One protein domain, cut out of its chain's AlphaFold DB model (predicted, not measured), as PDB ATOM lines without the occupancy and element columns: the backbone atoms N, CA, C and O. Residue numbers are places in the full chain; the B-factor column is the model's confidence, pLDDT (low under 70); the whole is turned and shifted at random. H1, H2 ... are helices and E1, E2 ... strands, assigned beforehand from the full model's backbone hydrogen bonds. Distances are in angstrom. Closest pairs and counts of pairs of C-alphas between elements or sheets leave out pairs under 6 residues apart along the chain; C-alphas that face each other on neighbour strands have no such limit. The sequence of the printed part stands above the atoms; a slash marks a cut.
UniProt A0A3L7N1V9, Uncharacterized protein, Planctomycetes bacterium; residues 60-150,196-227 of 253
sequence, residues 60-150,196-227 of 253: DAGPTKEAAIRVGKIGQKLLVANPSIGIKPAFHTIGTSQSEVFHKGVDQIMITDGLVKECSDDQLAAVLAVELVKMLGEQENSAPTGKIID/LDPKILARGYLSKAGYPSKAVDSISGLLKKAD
ATOM      1  N   ASP A  60     264.332 178.051 141.843       57.47
ATOM      2  CA  ASP A  60     263.009 178.636 141.665       57.47
ATOM      3  C   ASP A  60     262.448 178.087 140.352       57.47
ATOM      4  O   ASP A  60     262.944 178.370 139.255       57.47
ATOM      5  N   ALA A  61     261.472 177.191 140.472       62.94
ATOM      6  CA  ALA A  61     260.789 176.643 139.321       62.94
ATOM      7  C   ALA A  61     260.085 177.818 138.646       62.94
ATOM      8  O   ALA A  61     259.355 178.544 139.309       62.94
ATOM      9  N   GLY A  62     260.316 178.037 137.347       70.81
ATOM     10  CA  GLY A  62     259.654 179.124 136.620       70.81
ATOM     11  C   GLY A  62     258.138 179.156 136.885       70.81
ATOM     12  O   GLY A  62     257.552 178.110 137.184       70.81
ATOM     13  N   PRO A  63     257.496 180.334 136.785       82.00
ATOM     14  CA  PRO A  63     256.117 180.522 137.218       82.00
ATOM     15  C   PRO A  63     255.180 179.491 136.598       82.00
ATOM     16  O   PRO A  63     255.233 179.186 135.401       82.00
ATOM     17  N   THR A  64     254.296 178.960 137.433       90.75
ATOM     18  CA  THR A  64     253.314 177.964 137.038       90.75
ATOM     19  C   THR A  64     252.364 178.608 136.032       90.75
ATOM     20  O   THR A  64     251.733 179.628 136.314       90.75
ATOM     21  N   LYS A  65     252.205 178.002 134.849       93.81
ATOM     22  CA  LYS A  65     251.330 178.540 133.787       93.81
ATOM     23  C   LYS A  65     249.899 178.782 134.272       93.81
ATOM     24  O   LYS A  65     249.265 179.751 133.871       93.81
ATOM     25  N   GLU A  66     249.401 177.913 135.143       94.25
ATOM     26  CA  GLU A  66     248.066 178.023 135.734       94.25
ATOM     27  C   GLU A  66     247.919 179.280 136.599       94.25
ATOM     28  O   GLU A  66     246.924 179.993 136.467       94.25
ATOM     29  N   ALA A  67     248.930 179.597 137.416       95.25
ATOM     30  CA  ALA A  67     248.952 180.805 138.235       95.25
ATOM     31  C   ALA A  67     248.953 182.063 137.354       95.25
ATOM     32  O   ALA A  67     248.119 182.948 137.551       95.25
ATOM     33  N   ALA A  68     249.797 182.093 136.317       95.69
ATOM     34  CA  ALA A  68     249.858 183.194 135.354       95.69
ATOM     35  C   ALA A  68     248.511 183.441 134.655       95.69
ATOM     36  O   ALA A  68     248.027 184.571 134.584       95.69
ATOM     37  N   ILE A  69     247.864 182.371 134.180       97.06
ATOM     38  CA  ILE A  69     246.553 182.451 133.523       97.06
ATOM     39  C   ILE A  69     245.484 182.945 134.505       97.06
ATOM     40  O   ILE A  69     244.642 183.762 134.133       97.06
ATOM     41  N   ARG A  70     245.501 182.458 135.749       97.06
ATOM     42  CA  ARG A  70     244.529 182.830 136.785       97.06
ATOM     43  C   ARG A  70     244.637 184.307 137.153       97.06
ATOM     44  O   ARG A  70     243.632 185.017 137.104       97.06
ATOM     45  N   VAL A  71     245.851 184.783 137.428       97.56
ATOM     46  CA  VAL A  71     246.131 186.199 137.708       97.56
ATOM     47  C   VAL A  71     245.732 187.066 136.515       97.56
ATOM     48  O   VAL A  71     245.008 188.041 136.694       97.56
ATOM     49  N   GLY A  72     246.116 186.681 135.294       97.12
ATOM     50  CA  GLY A  72     245.766 187.421 134.081       97.12
ATOM     51  C   GLY A  72     244.254 187.540 133.867       97.12
ATOM     52  O   GLY A  72     243.755 188.627 133.580       97.12
ATOM     53  N   LYS A  73     243.495 186.454 134.069       98.06
ATOM     54  CA  LYS A  73     242.025 186.462 133.956       98.06
ATOM     55  C   LYS A  73     241.372 187.391 134.981       98.06
ATOM     56  O   LYS A  73     240.501 188.180 134.618       98.06
ATOM     57  N   ILE A  74     241.779 187.303 136.247       98.19
ATOM     58  CA  ILE A  74     241.202 188.111 137.331       98.19
ATOM     59  C   ILE A  74     241.590 189.583 137.171       98.19
ATOM     60  O   ILE A  74     240.718 190.450 137.236       98.19
ATOM     61  N   GLY A  75     242.866 189.860 136.898       97.12
ATOM     62  CA  GLY A  75     243.378 191.205 136.654       97.12
ATOM     63  C   GLY A  75     242.677 191.879 135.475       97.12
ATOM     64  O   GLY A  75     242.170 192.992 135.606       97.12
ATOM     65  N   GLN A  76     242.523 191.172 134.351       97.62
ATOM     66  CA  GLN A  76     241.790 191.692 133.196       97.62
ATOM     67  C   GLN A  76     240.320 191.977 133.530       97.62
ATOM     68  O   GLN A  76     239.791 193.013 133.130       97.62
ATOM     69  N   LYS A  77     239.653 191.090 134.281       97.81
ATOM     70  CA  LYS A  77     238.263 191.300 134.712       97.81
ATOM     71  C   LYS A  77     238.126 192.554 135.583       97.81
ATOM     72  O   LYS A  77     237.186 193.320 135.381       97.81
ATOM     73  N   LEU A  78     239.069 192.794 136.499       97.12
ATOM     74  CA  LEU A  78     239.105 194.011 137.318       97.12
ATOM     75  C   LEU A  78     239.252 195.271 136.458       97.12
ATOM     76  O   LEU A  78     238.504 196.225 136.664       97.12
ATOM     77  N   LEU A  79     240.162 195.268 135.480       96.75
ATOM     78  CA  LEU A  79     240.387 196.419 134.598       96.75
ATOM     79  C   LEU A  79     239.181 196.709 133.696       96.75
ATOM     80  O   LEU A  79     238.776 197.861 133.560       96.75
ATOM     81  N   VAL A  80     238.573 195.672 133.114       97.19
ATOM     82  CA  VAL A  80     237.387 195.816 132.250       97.19
ATOM     83  C   VAL A  80     236.191 196.362 133.031       97.19
ATOM     84  O   VAL A  80     235.461 197.205 132.517       97.19
ATOM     85  N   ALA A  81     236.007 195.930 134.280       97.38
ATOM     86  CA  ALA A  81     234.934 196.423 135.138       97.38
ATOM     87  C   ALA A  81     235.149 197.869 135.626       97.38
ATOM     88  O   ALA A  81     234.200 198.523 136.061       97.38
ATOM     89  N   ASN A  82     236.382 198.379 135.565       96.19
ATOM     90  CA  ASN A  82     236.762 199.668 136.134       96.19
ATOM     91  C   ASN A  82     237.481 200.568 135.110       96.19
ATOM     92  O   ASN A  82     238.626 200.965 135.329       96.19
ATOM     93  N   PRO A  83     236.814 200.973 134.012       93.25
ATOM     94  CA  PRO A  83     237.439 201.794 132.972       93.25
ATOM     95  C   PRO A  83     237.893 203.178 133.471       93.25
ATOM     96  O   PRO A  83     238.779 203.783 132.874       93.25
ATOM     97  N   SER A  84     237.329 203.669 134.582       88.62
ATOM     98  CA  SER A  84     237.701 204.945 135.210       88.62
ATOM     99  C   SER A  84     239.108 204.964 135.815       88.62
ATOM    100  O   SER A  84     239.586 206.037 136.157       88.62
ATOM    101  N   ILE A  85     239.757 203.804 135.971       89.06
ATOM    102  CA  ILE A  85     241.109 203.682 136.538       89.06
ATOM    103  C   ILE A  85     242.154 204.382 135.654       89.06
ATOM    104  O   ILE A  85     243.127 204.920 136.161       89.06
ATOM    105  N   GLY A  86     241.979 204.403 134.330       87.94
ATOM    106  CA  GLY A  86     242.879 205.127 133.421       87.94
ATOM    107  C   GLY A  86     244.303 204.556 133.276       87.94
ATOM    108  O   GLY A  86     244.991 204.927 132.326       87.94
ATOM    109  N   ILE A  87     244.728 203.628 134.141       89.38
ATOM    110  CA  ILE A  87     245.961 202.833 134.017       89.38
ATOM    111  C   ILE A  87     245.670 201.413 133.527       89.38
ATOM    112  O   ILE A  87     244.589 200.865 133.740       89.38
ATOM    113  N   LYS A  88     246.651 200.821 132.839       93.69
ATOM    114  CA  LYS A  88     246.584 199.460 132.287       93.69
ATOM    115  C   LYS A  88     247.858 198.691 132.648       93.69
ATOM    116  O   LYS A  88     248.719 198.535 131.783       93.69
ATOM    117  N   PRO A  89     248.007 198.264 133.909       95.62
ATOM    118  CA  PRO A  89     249.202 197.555 134.321       95.62
ATOM    119  C   PRO A  89     249.256 196.143 133.735       95.62
ATOM    120  O   PRO A  89     248.230 195.484 133.548       95.62
ATOM    121  N   ALA A  90     250.470 195.676 133.469       96.44
ATOM    122  CA  ALA A  90     250.764 194.294 133.140       96.44
ATOM    123  C   ALA A  90     250.878 193.468 134.428       96.44
ATOM    124  O   ALA A  90     251.546 193.863 135.384       96.44
ATOM    125  N   PHE A  91     250.223 192.309 134.448       97.19
ATOM    126  CA  PHE A  91     250.281 191.381 135.572       97.19
ATOM    127  C   PHE A  91     251.329 190.305 135.302       97.19
ATOM    128  O   PHE A  91     251.248 189.592 134.299       97.19
ATOM    129  N   HIS A  92     252.284 190.166 136.213       95.94
ATOM    130  CA  HIS A  92     253.392 189.230 136.099       95.94
ATOM    131  C   HIS A  92     253.427 188.288 137.296       95.94
ATOM    132  O   HIS A  92     253.327 188.720 138.441       95.94
ATOM    133  N   THR A  93     253.596 186.995 137.023       95.69
ATOM    134  CA  THR A  93     253.756 185.960 138.048       95.69
ATOM    135  C   THR A  93     255.210 185.530 138.181       95.69
ATOM    136  O   THR A  93     255.864 185.270 137.169       95.69
ATOM    137  N   ILE A  94     255.691 185.398 139.414       94.00
ATOM    138  CA  ILE A  94     257.045 184.957 139.756       94.00
ATOM    139  C   ILE A  94     256.972 183.555 140.368       94.00
ATOM    140  O   ILE A  94     256.191 183.310 141.282       94.00
ATOM    141  N   GLY A  95     257.804 182.635 139.877       92.31
ATOM    142  CA  GLY A  95     257.821 181.222 140.271       92.31
ATOM    143  C   GLY A  95     258.469 180.925 141.628       92.31
ATOM    144  O   GLY A  95     259.257 179.997 141.756       92.31
ATOM    145  N   THR A  96     258.170 181.722 142.648       90.12
ATOM    146  CA  THR A  96     258.694 181.538 144.005       90.12
ATOM    147  C   THR A  96     257.599 181.005 144.923       90.12
ATOM    148  O   THR A  96     256.409 181.283 144.750       90.12
ATOM    149  N   SER A  97     257.987 180.197 145.912       89.94
ATOM    150  CA  SER A  97     257.063 179.678 146.933       89.94
ATOM    151  C   SER A  97     256.754 180.689 148.037       89.94
ATOM    152  O   SER A  97     255.820 180.478 148.805       89.94
ATOM    153  N   GLN A  98     257.536 181.765 148.127       90.81
ATOM    154  CA  GLN A  98     257.330 182.846 149.083       90.81
ATOM    155  C   GLN A  98     256.138 183.689 148.652       90.81
ATOM    156  O   GLN A  98     256.035 184.048 147.485       90.81
ATOM    157  N   SER A  99     255.250 183.992 149.594       93.12
ATOM    158  CA  SER A  99     254.128 184.892 149.365       93.12
ATOM    159  C   SER A  99     254.637 186.328 149.391       93.12
ATOM    160  O   SER A  99     254.947 186.830 150.461       93.12
ATOM    161  N   GLU A 100     254.731 186.956 148.222       94.25
ATOM    162  CA  GLU A 100     255.059 188.372 148.001       94.25
ATOM    163  C   GLU A 100     254.153 188.964 146.900       94.25
ATOM    164  O   GLU A 100     253.757 188.264 145.952       94.25
ATOM    165  N   VAL A 101     253.829 190.253 147.015       95.50
ATOM    166  CA  VAL A 101     253.144 191.049 145.987       95.50
ATOM    167  C   VAL A 101     253.634 192.488 146.063       95.50
ATOM    168  O   VAL A 101     253.711 193.057 147.144       95.50
ATOM    169  N   PHE A 102     253.968 193.067 144.917       94.25
ATOM    170  CA  PHE A 102     254.401 194.456 144.820       94.25
ATOM    171  C   PHE A 102     254.141 194.974 143.409       94.25
ATOM    172  O   PHE A 102     253.944 194.204 142.467       94.25
ATOM    173  N   HIS A 103     254.153 196.287 143.236       94.38
ATOM    174  CA  HIS A 103     254.121 196.910 141.920       94.38
ATOM    175  C   HIS A 103     255.461 197.572 141.618       94.38
ATOM    176  O   HIS A 103     256.219 197.942 142.511       94.38
ATOM    177  N   LYS A 104     255.774 197.687 140.331       91.75
ATOM    178  CA  LYS A 104     256.948 198.402 139.842       91.75
ATOM    179  C   LYS A 104     256.450 199.551 138.985       91.75
ATOM    180  O   LYS A 104     255.943 199.323 137.891       91.75
ATOM    181  N   GLY A 105     256.586 200.772 139.499       87.25
ATOM    182  CA  GLY A 105     256.073 201.967 138.836       87.25
ATOM    183  C   GLY A 105     254.554 201.923 138.643       87.25
ATOM    184  O   GLY A 105     253.824 201.376 139.460       87.25
ATOM    185  N   VAL A 106     254.074 202.494 137.537       88.56
ATOM    186  CA  VAL A 106     252.633 202.615 137.223       88.56
ATOM    187  C   VAL A 106     252.193 201.606 136.145       88.56
ATOM    188  O   VAL A 106     251.040 201.585 135.714       88.56
ATOM    189  N   ASP A 107     253.101 200.747 135.688       92.44
ATOM    190  CA  ASP A 107     252.894 199.871 134.537       92.44
ATOM    191  C   ASP A 107     252.866 198.383 134.882       92.44
ATOM    192  O   ASP A 107     252.367 197.608 134.069       92.44
ATOM    193  N   GLN A 108     253.368 197.954 136.043       94.88
ATOM    194  CA  GLN A 108     253.558 196.529 136.323       94.88
ATOM    195  C   GLN A 108     253.177 196.130 137.750       94.88
ATOM    196  O   GLN A 108     253.603 196.759 138.714       94.88
ATOM    197  N   ILE A 109     252.439 195.023 137.881       96.62
ATOM    198  CA  ILE A 109     252.151 194.346 139.153       96.62
ATOM    199  C   ILE A 109     252.826 192.976 139.133       96.62
ATOM    200  O   ILE A 109     252.580 192.167 138.234       96.62
ATOM    201  N   MET A 110     253.657 192.719 140.137       96.06
ATOM    202  CA  MET A 110     254.371 191.468 140.364       96.06
ATOM    203  C   MET A 110     253.687 190.692 141.488       96.06
ATOM    204  O   MET A 110     253.460 191.216 142.577       96.06
ATOM    205  N   ILE A 111     253.375 189.425 141.239       96.12
ATOM    206  CA  ILE A 111     252.819 188.521 142.243       96.12
ATOM    207  C   ILE A 111     253.537 187.179 142.202       96.12
ATOM    208  O   ILE A 111     253.907 186.678 141.147       96.12
ATOM    209  N   THR A 112     253.740 186.578 143.359       95.62
ATOM    210  CA  THR A 112     254.401 185.275 143.492       95.62
ATOM    211  C   THR A 112     253.420 184.107 143.383       95.62
ATOM    212  O   THR A 112     252.254 184.200 143.774       95.62
ATOM    213  N   ASP A 113     253.900 182.972 142.883       94.69
ATOM    214  CA  ASP A 113     253.140 181.722 142.809       94.69
ATOM    215  C   ASP A 113     252.691 181.235 144.194       94.69
ATOM    216  O   ASP A 113     251.592 180.691 144.324       94.69
ATOM    217  N   GLY A 114     253.523 181.437 145.224       93.50
ATOM    218  CA  GLY A 114     253.194 181.150 146.620       93.50
ATOM    219  C   GLY A 114     251.913 181.855 147.056       93.50
ATOM    220  O   GLY A 114     250.959 181.196 147.475       93.50
ATOM    221  N   LEU A 115     251.833 183.168 146.823       94.88
ATOM    222  CA  LEU A 115     250.656 183.951 147.194       94.88
ATOM    223  C   LEU A 115     249.407 183.521 146.411       94.88
ATOM    224  O   LEU A 115     248.318 183.422 146.977       94.88
ATOM    225  N   VAL A 116     249.550 183.216 145.117       96.44
ATOM    226  CA  VAL A 116     248.426 182.759 144.279       96.44
ATOM    227  C   VAL A 116     247.856 181.428 144.776       96.44
ATOM    228  O   VAL A 116     246.640 181.234 144.730       96.44
ATOM    229  N   LYS A 117     248.702 180.510 145.259       95.12
ATOM    230  CA  LYS A 117     248.268 179.208 145.795       95.12
ATOM    231  C   LYS A 117     247.539 179.333 147.132       95.12
ATOM    232  O   LYS A 117     246.620 178.561 147.384       95.12
ATOM    233  N   GLU A 118     247.926 180.295 147.964       94.25
ATOM    234  CA  GLU A 118     247.290 180.543 149.264       94.25
ATOM    235  C   GLU A 118     245.939 181.271 149.149       94.25
ATOM    236  O   GLU A 118     245.094 181.142 150.036       94.25
ATOM    237  N   CYS A 119     245.714 182.023 148.067       96.00
ATOM    238  CA  CYS A 119     244.515 182.843 147.888       96.00
ATOM    239  C   CYS A 119     243.376 182.111 147.156       96.00
ATOM    240  O   CYS A 119     243.576 181.475 146.114       96.00
ATOM    241  N   SER A 120     242.137 182.323 147.612       97.06
ATOM    242  CA  SER A 120     240.938 182.091 146.788       97.06
ATOM    243  C   SER A 120     240.823 183.126 145.654       97.06
ATOM    244  O   SER A 120     241.532 184.130 145.653       97.06
ATOM    245  N   ASP A 121     239.943 182.907 144.669       97.31
ATOM    246  CA  ASP A 121     239.763 183.855 143.549       97.31
ATOM    247  C   ASP A 121     239.320 185.246 144.025       97.31
ATOM    248  O   ASP A 121     239.834 186.259 143.548       97.31
ATOM    249  N   ASP A 122     238.430 185.295 145.018       97.44
ATOM    250  CA  ASP A 122     237.949 186.543 145.616       97.44
ATOM    251  C   ASP A 122     239.063 187.275 146.375       97.44
ATOM    252  O   ASP A 122     239.190 188.499 146.293       97.44
ATOM    253  N   GLN A 123     239.894 186.524 147.102       97.12
ATOM    254  CA  GLN A 123     241.042 187.066 147.828       97.12
ATOM    255  C   GLN A 123     242.109 187.580 146.868       97.12
ATOM    256  O   GLN A 123     242.627 188.676 147.062       97.12
ATOM    257  N   LEU A 124     242.394 186.833 145.803       97.75
ATOM    258  CA  LEU A 124     243.349 187.230 144.778       97.75
ATOM    259  C   LEU A 124     242.888 188.505 144.064       97.75
ATOM    260  O   LEU A 124     243.678 189.429 143.878       97.75
ATOM    261  N   ALA A 125     241.597 188.605 143.736       98.00
ATOM    262  CA  ALA A 125     241.025 189.837 143.207       98.00
ATOM    263  C   ALA A 125     241.198 191.007 144.188       98.00
ATOM    264  O   ALA A 125     241.541 192.111 143.769       98.00
ATOM    265  N   ALA A 126     240.996 190.774 145.487       97.75
ATOM    266  CA  ALA A 126     241.156 191.802 146.510       97.75
ATOM    267  C   ALA A 126     242.609 192.270 146.664       97.75
ATOM    268  O   ALA A 126     242.839 193.474 146.754       97.75
ATOM    269  N   VAL A 127     243.580 191.352 146.634       97.25
ATOM    270  CA  VAL A 127     245.013 191.685 146.652       97.25
ATOM    271  C   VAL A 127     245.367 192.557 145.448       97.25
ATOM    272  O   VAL A 127     245.920 193.641 145.615       97.25
ATOM    273  N   LEU A 128     244.968 192.137 144.242       97.38
ATOM    274  CA  LEU A 128     245.225 192.899 143.018       97.38
ATOM    275  C   LEU A 128     244.542 194.274 143.041       97.38
ATOM    276  O   LEU A 128     245.134 195.254 142.606       97.38
ATOM    277  N   ALA A 129     243.319 194.373 143.565       96.81
ATOM    278  CA  ALA A 129     242.607 195.643 143.678       96.81
ATOM    279  C   ALA A 129     243.293 196.621 144.644       96.81
ATOM    280  O   ALA A 129     243.333 197.816 144.361       96.81
ATOM    281  N   VAL A 130     243.839 196.134 145.762       96.12
ATOM    282  CA  VAL A 130     244.591 196.972 146.711       96.12
ATOM    283  C   VAL A 130     245.875 197.493 146.073       96.12
ATOM    284  O   VAL A 130     246.140 198.690 146.157       96.12
ATOM    285  N   GLU A 131     246.633 196.637 145.387       95.50
ATOM    286  CA  GLU A 131     247.852 197.062 144.688       95.50
ATOM    287  C   GLU A 131     247.561 198.038 143.545       95.50
ATOM    288  O   GLU A 131     248.243 199.049 143.412       95.50
ATOM    289  N   LEU A 132     246.482 197.823 142.786       94.81
ATOM    290  CA  LEU A 132     246.022 198.773 141.768       94.81
ATOM    291  C   LEU A 132     245.748 200.165 142.347       94.81
ATOM    292  O   LEU A 132     246.079 201.171 141.727       94.81
ATOM    293  N   VAL A 133     245.140 200.237 143.533       93.69
ATOM    294  CA  VAL A 133     244.873 201.519 144.195       93.69
ATOM    295  C   VAL A 133     246.164 202.170 144.686       93.69
ATOM    296  O   VAL A 133     246.307 203.384 144.549       93.69
ATOM    297  N   LYS A 134     247.116 201.395 145.222       92.44
ATOM    298  CA  LYS A 134     248.432 201.930 145.603       92.44
ATOM    299  C   LYS A 134     249.136 202.553 144.392       92.44
ATOM    300  O   LYS A 134     249.550 203.705 144.474       92.44
ATOM    301  N   MET A 135     249.142 201.858 143.251       91.06
ATOM    302  CA  MET A 135     249.691 202.377 141.991       91.06
ATOM    303  C   MET A 135     249.011 203.664 141.522       91.06
ATOM    304  O   MET A 135     249.672 204.548 140.985       91.06
ATOM    305  N   LEU A 136     247.691 203.784 141.691       89.81
ATOM    306  CA  LEU A 136     246.971 205.018 141.369       89.81
ATOM    307  C   LEU A 136     247.409 206.175 142.265       89.81
ATOM    308  O   LEU A 136     247.666 207.265 141.759       89.81
ATOM    309  N   GLY A 137     247.565 205.927 143.567       87.31
ATOM    310  CA  GLY A 137     248.123 206.914 144.489       87.31
ATOM    311  C   GLY A 137     249.535 207.341 144.081       87.31
ATOM    312  O   GLY A 137     249.848 208.530 144.061       87.31
ATOM    313  N   GLU A 138     250.382 206.393 143.673       85.94
ATOM    314  CA  GLU A 138     251.707 206.708 143.132       85.94
ATOM    315  C   GLU A 138     251.638 207.482 141.818       85.94
ATOM    316  O   GLU A 138     252.429 208.400 141.619       85.94
ATOM    317  N   GLN A 139     250.697 207.167 140.928       85.62
ATOM    318  CA  GLN A 139     250.515 207.889 139.675       85.62
ATOM    319  C   GLN A 139     250.078 209.331 139.915       85.62
ATOM    320  O   GLN A 139     250.588 210.227 139.252       85.62
ATOM    321  N   GLU A 140     249.145 209.565 140.835       80.69
ATOM    322  CA  GLU A 140     248.691 210.910 141.192       80.69
ATOM    323  C   GLU A 140     249.832 211.733 141.800       80.69
ATOM    324  O   GLU A 140     250.010 212.900 141.449       80.69
ATOM    325  N   ASN A 141     250.667 211.101 142.629       75.62
ATOM    326  CA  ASN A 141     251.851 211.726 143.217       75.62
ATOM    327  C   ASN A 141     252.984 211.957 142.202       75.62
ATOM    328  O   ASN A 141     253.703 212.956 142.292       75.62
ATOM    329  N   SER A 142     253.148 211.040 141.247       70.75
ATOM    330  CA  SER A 142     254.199 211.075 140.219       70.75
ATOM    331  C   SER A 142     253.802 211.884 138.989       70.75
ATOM    332  O   SER A 142     254.666 212.255 138.192       70.75
ATOM    333  N   ALA A 143     252.511 212.162 138.799       63.16
ATOM    334  CA  ALA A 143     252.042 212.979 137.699       63.16
ATOM    335  C   ALA A 143     252.704 214.363 137.798       63.16
ATOM    336  O   ALA A 143     252.601 215.026 138.837       63.16
ATOM    337  N   PRO A 144     253.377 214.845 136.732       54.16
ATOM    338  CA  PRO A 144     253.825 216.226 136.707       54.16
ATOM    339  C   PRO A 144     252.584 217.100 136.879       54.16
ATOM    340  O   PRO A 144     251.563 216.826 136.250       54.16
ATOM    341  N   THR A 145     252.672 218.100 137.753       52.00
ATOM    342  CA  THR A 145     251.654 219.088 138.156       52.00
ATOM    343  C   THR A 145     250.935 219.769 136.968       52.00
ATOM    344  O   THR A 145     251.084 220.964 136.738       52.00
ATOM    345  N   GLY A 146     250.183 219.021 136.163       49.12
ATOM    346  CA  GLY A 146     249.744 219.440 134.828       49.12
ATOM    347  C   GLY A 146     248.499 218.723 134.304       49.12
ATOM    348  O   GLY A 146     248.016 219.062 133.230       49.12
ATOM    349  N   LYS A 147     247.932 217.777 135.066       46.72
ATOM    350  CA  LYS A 147     246.552 217.289 134.870       46.72
ATOM    351  C   LYS A 147     245.560 217.891 135.864       46.72
ATOM    352  O   LYS A 147     244.463 217.371 136.031       46.72
ATOM    353  N   ILE A 148     245.902 219.020 136.481       50.41
ATOM    354  CA  ILE A 148     244.840 219.900 136.951       50.41
ATOM    355  C   ILE A 148     244.308 220.571 135.686       50.41
ATOM    356  O   ILE A 148     245.024 221.313 135.024       50.41
ATOM    357  N   ILE A 149     243.041 220.330 135.361       49.34
ATOM    358  CA  ILE A 149     242.264 221.156 134.423       49.34
ATOM    359  C   ILE A 149     242.026 222.560 135.041       49.34
ATOM    360  O   ILE A 149     241.172 223.320 134.608       49.34
ATOM    361  N   ASP A 150     242.813 222.965 136.042       52.16
ATOM    362  CA  ASP A 150     243.017 224.366 136.358       52.16
ATOM    363  C   ASP A 150     243.929 224.907 135.285       52.16
ATOM    364  O   ASP A 150     245.147 224.727 135.347       52.16
ATOM    365  N   LEU A 196     243.222 208.430 151.349       66.62
ATOM    366  CA  LEU A 196     242.155 207.453 151.405       66.62
ATOM    367  C   LEU A 196     242.827 206.093 151.538       66.62
ATOM    368  O   LEU A 196     243.650 205.718 150.705       66.62
ATOM    369  N   ASP A 197     242.498 205.378 152.614       85.88
ATOM    370  CA  ASP A 197     242.994 204.024 152.836       85.88
ATOM    371  C   ASP A 197     242.753 203.210 151.551       85.88
ATOM    372  O   ASP A 197     241.597 203.121 151.105       85.88
ATOM    373  N   PRO A 198     243.803 202.634 150.928       89.94
ATOM    374  CA  PRO A 198     243.679 201.941 149.650       89.94
ATOM    375  C   PRO A 198     242.613 200.839 149.683       89.94
ATOM    376  O   PRO A 198     241.981 200.531 148.671       89.94
ATOM    377  N   LYS A 199     242.334 200.294 150.872       93.31
ATOM    378  CA  LYS A 199     241.284 199.301 151.101       93.31
ATOM    379  C   LYS A 199     239.880 199.821 150.793       93.31
ATOM    380  O   LYS A 199     239.053 199.059 150.298       93.31
ATOM    381  N   ILE A 200     239.589 201.094 151.060       93.06
ATOM    382  CA  ILE A 200     238.259 201.679 150.831       93.06
ATOM    383  C   ILE A 200     237.970 201.744 149.329       93.06
ATOM    384  O   ILE A 200     236.905 201.308 148.887       93.06
ATOM    385  N   LEU A 201     238.929 202.221 148.536       93.00
ATOM    386  CA  LEU A 201     238.793 202.279 147.079       93.00
ATOM    387  C   LEU A 201     238.783 200.876 146.459       93.00
ATOM    388  O   LEU A 201     237.958 200.600 145.586       93.00
ATOM    389  N   ALA A 202     239.610 199.960 146.972       95.44
ATOM    390  CA  ALA A 202     239.649 198.575 146.507       95.44
ATOM    391  C   ALA A 202     238.286 197.879 146.652       95.44
ATOM    392  O   ALA A 202     237.847 197.181 145.737       95.44
ATOM    393  N   ARG A 203     237.552 198.127 147.748       96.25
ATOM    394  CA  ARG A 203     236.177 197.618 147.927       96.25
ATOM    395  C   ARG A 203     235.233 198.082 146.814       96.25
ATOM    396  O   ARG A 203     234.394 197.299 146.373       96.25
ATOM    397  N   GLY A 204     235.377 199.326 146.356       95.06
ATOM    398  CA  GLY A 204     234.604 199.878 145.243       95.06
ATOM    399  C   GLY A 204     234.953 199.245 143.893       95.06
ATOM    400  O   GLY A 204     234.069 199.034 143.065       95.06
ATOM    401  N   TYR A 205     236.222 198.900 143.666       95.69
ATOM    402  CA  TYR A 205     236.639 198.202 142.443       95.69
ATOM    403  C   TYR A 205     236.192 196.744 142.415       95.69
ATOM    404  O   TYR A 205     235.783 196.246 141.362       95.69
ATOM    405  N   LEU A 206     236.203 196.076 143.569       97.06
ATOM    406  CA  LEU A 206     235.711 194.708 143.705       97.06
ATOM    407  C   LEU A 206     234.210 194.611 143.465       97.06
ATOM    408  O   LEU A 206     233.782 193.749 142.699       97.06
ATOM    409  N   SER A 207     233.418 195.513 144.057       97.25
ATOM    410  CA  SER A 207     231.964 195.496 143.879       97.25
ATOM    411  C   SER A 207     231.570 195.688 142.412       97.25
ATOM    412  O   SER A 207     230.717 194.957 141.911       97.25
ATOM    413  N   LYS A 208     232.251 196.586 141.690       96.81
ATOM    414  CA  LYS A 208     232.064 196.789 140.242       96.81
ATOM    415  C   LYS A 208     232.439 195.561 139.411       96.81
ATOM    416  O   LYS A 208     231.789 195.277 138.411       96.81
ATOM    417  N   ALA A 209     233.457 194.814 139.830       96.94
ATOM    418  CA  ALA A 209     233.887 193.582 139.170       96.94
ATOM    419  C   ALA A 209     233.068 192.337 139.569       96.94
ATOM    420  O   ALA A 209     233.348 191.235 139.084       96.94
ATOM    421  N   GLY A 210     232.056 192.492 140.429       97.25
ATOM    422  CA  GLY A 210     231.205 191.400 140.903       97.25
ATOM    423  C   GLY A 210     231.870 190.495 141.942       97.25
ATOM    424  O   GLY A 210     231.455 189.350 142.092       97.25
ATOM    425  N   TYR A 211     232.906 190.982 142.631       97.69
ATOM    426  CA  TYR A 211     233.554 190.290 143.747       97.69
ATOM    427  C   TYR A 211     233.029 190.807 145.096       97.69
ATOM    428  O   TYR A 211     232.621 191.971 145.204       97.69
ATOM    429  N   PRO A 212     233.048 189.981 146.157       97.12
ATOM    430  CA  PRO A 212     232.587 190.406 147.472       97.12
ATOM    431  C   PRO A 212     233.517 191.473 148.067       97.12
ATOM    432  O   PRO A 212     234.700 191.237 148.296       97.12
ATOM    433  N   SER A 213     232.970 192.641 148.416       95.38
ATOM    434  CA  SER A 213     233.735 193.736 149.040       95.38
ATOM    435  C   SER A 213     234.356 193.353 150.390       95.38
ATOM    436  O   SER A 213     235.404 193.873 150.764       95.38
ATOM    437  N   LYS A 214     233.750 192.392 151.101       95.62
ATOM    438  CA  LYS A 214     234.268 191.834 152.361       95.62
ATOM    439  C   LYS A 214     235.566 191.035 152.186       95.62
ATOM    440  O   LYS A 214     236.263 190.805 153.170       95.62
ATOM    441  N   ALA A 215     235.928 190.638 150.961       94.69
ATOM    442  CA  ALA A 215     237.176 189.915 150.707       94.69
ATOM    443  C   ALA A 215     238.416 190.720 151.129       94.69
ATOM    444  O   ALA A 215     239.399 190.128 151.576       94.69
ATOM    445  N   VAL A 216     238.346 192.057 151.091       95.25
ATOM    446  CA  VAL A 216     239.438 192.955 151.513       95.25
ATOM    447  C   VAL A 216     239.819 192.764 152.986       95.25
ATOM    448  O   VAL A 216     240.981 192.922 153.353       95.25
ATOM    449  N   ASP A 217     238.875 192.371 153.839       94.94
ATOM    450  CA  ASP A 217     239.154 192.189 155.267       94.94
ATOM    451  C   ASP A 217     239.908 190.874 155.520       94.94
ATOM    452  O   ASP A 217     240.809 190.808 156.362       94.94
ATOM    453  N   SER A 218     239.604 189.849 154.716       93.69
ATOM    454  CA  SER A 218     240.211 188.517 154.812       93.69
ATOM    455  C   SER A 218     241.679 188.470 154.375       93.69
ATOM    456  O   SER A 218     242.433 187.630 154.855       93.69
ATOM    457  N   ILE A 219     242.111 189.399 153.514       95.50
ATOM    458  CA  ILE A 219     243.485 189.428 152.986       95.50
ATOM    459  C   ILE A 219     244.474 190.151 153.902       95.50
ATOM    460  O   ILE A 219     245.673 190.136 153.639       95.50
ATOM    461  N   SER A 220     244.011 190.777 154.986       90.38
ATOM    462  CA  SER A 220     244.871 191.573 155.874       90.38
ATOM    463  C   SER A 220     246.045 190.779 156.460       90.38
ATOM    464  O   SER A 220     247.142 191.318 156.578       90.38
ATOM    465  N   GLY A 221     245.845 189.498 156.788       92.75
ATOM    466  CA  GLY A 221     246.921 188.612 157.240       92.75
ATOM    467  C   GLY A 221     247.875 188.188 156.120       92.75
ATOM    468  O   GLY A 221     249.068 188.045 156.364       92.75
ATOM    469  N   LEU A 222     247.368 188.021 154.896       90.88
ATOM    470  CA  LEU A 222     248.172 187.636 153.731       90.88
ATOM    471  C   LEU A 222     249.065 188.785 153.264       90.88
ATOM    472  O   LEU A 222     250.240 188.563 153.000       90.88
ATOM    473  N   LEU A 223     248.538 190.013 153.240       90.69
ATOM    474  CA  LEU A 223     249.326 191.200 152.909       90.69
ATOM    475  C   LEU A 223     250.454 191.422 153.919       90.69
ATOM    476  O   LEU A 223     251.575 191.655 153.505       90.69
ATOM    477  N   LYS A 224     250.206 191.238 155.223       91.94
ATOM    478  CA  LYS A 224     251.274 191.326 156.234       91.94
ATOM    479  C   LYS A 224     252.394 190.314 155.993       91.94
ATOM    480  O   LYS A 224     253.560 190.674 156.059       91.94
ATOM    481  N   LYS A 225     252.042 189.063 155.675       90.88
ATOM    482  CA  LYS A 225     253.031 188.036 155.311       90.88
ATOM    483  C   LYS A 225     253.792 188.394 154.034       90.88
ATOM    484  O   LYS A 225     254.968 188.071 153.930       90.88
ATOM    485  N   ALA A 226     253.121 189.027 153.073       88.88
ATOM    486  CA  ALA A 226     253.760 189.516 151.861       88.88
ATOM    487  C   ALA A 226     254.733 190.663 152.150       88.88
ATOM    488  O   ALA A 226     255.863 190.610 151.690       88.88
ATOM    489  N   ASP A 227     254.344 191.622 152.988       87.06
ATOM    490  CA  ASP A 227     255.187 192.755 153.380       87.06
ATOM    491  C   ASP A 227     256.432 192.304 154.178       87.06
ATOM    492  O   ASP A 227     257.504 192.901 154.079       87.06
TER     493      ASP A 227
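AT A GLANCE: This is residues 60 to 150 and 196 to 227 of the 253 residues of an uncharacterized protein of Planctomycetes bacterium (UniProt A0A3L7N1V9). Picture a small wall of three short strands with two helices, H1 and H3, laid over one of its faces and crossing each other steeply; H4 and the short H5 pack on H3 away from the sheet. H6 comes back to the sheet beside E2, H2 sits at one end of the sheet, and a tail, residues 143 to 150, sticks out from the end of H3. The printed part has 123 residues with six named helices and three named strands, in the order H1 E1 E2 E3 H2 H3 H4 H5 H6; the mixed sheet runs E1 E3 E2, and the class is mostly helix. The whole is compact, with a radius of gyration of the C-alphas of 14.3 A, yet its outline is elongated, 50 by 29 by 26 A, and the tail adds to that length: without it the body spans 36 by 29 by 25 A.

IN THESE COORDINATES: Start at Asp 60 and go on to C-alpha 65 at (251.330, 178.540, 133.787), where H1 begins; it runs through residues 65 to 81, 24.3 A long. Next come E1, residues 90 to 94, 13.1 A, then E2, residues 101 to 104, 10.3 A, and E3, residues 108 to 112, 13.4 A. H2, residues 113 to 118, follows E3 directly and is 8.8 A long. Find C-alpha 121 at (239.763, 183.855, 143.549); from there H3, the longest helix, runs through residues 121 to 142 for 31.0 A. After the cut you meet H4, residues 198 to 208, 15.8 A, then H5, residues 215 to 218, 5.3 A, and H6, residues 220 to 227, 10.7 A, which ends at C-alpha 227 at (255.187, 192.755, 153.380).

HOW THE PARTS SIT: Look first at the sheet. E1 and its neighbour E3 are parallel, with N 92 and O 109 2.9 A apart, within hydrogen-bond range. E3 and E2 are antiparallel and form a hairpin, with N 110 and O 102 at 2.8 A, also within range. H1 and H3 lie on the same face of the sheet, which gives two layers, helices on one face of a sheet. H1 is over E1 at a height over the sheet of 9.2 A and runs along the strands, at 26 degrees to E1 on the local plane. H3 is over E3 and E2 at a height of 9.4 A and only just runs along the strands, at 29.5 degrees to E2 on the local plane. H1 touches H3 with residues 71 to 78 alone, at a steep tilt of 61 degrees, the same way; the closest C-alphas are those of Ile 74 and Ala 125, 6.1 A apart. H3 touches H4 at a steep tilt of 57 degrees, opposite ways, with the C-alphas of Ala 129 and Ala 202 closest at 5.0 A. H3 touches H5 too, closest at the C-alphas of Ala 126 and Val 216, 5.4 A. H6 only grazes the sheet, with residues 222 to 227, and H2 only grazes it with residues 113 to 116. H4 and H6 are apart. In H1, H2, H3 and H6 every O i to N i+4 pair is within hydrogen-bond range; in H4 it is 6 of 7, and H5 is too short for such a pair.

THE WHOLE: The two C-alphas farthest apart, those of Ala 61 and Asp 150, are 51.0 A apart. Residues 151 to 195 are cut out, and C-alphas 150 and 196 are 22.7 A apart across the cut. Of the links that are printed whole, none is long. Mean pLDDT of the printed part is 90.0; it is under 70 at residues 60 to 61, 143 to 150 and 196.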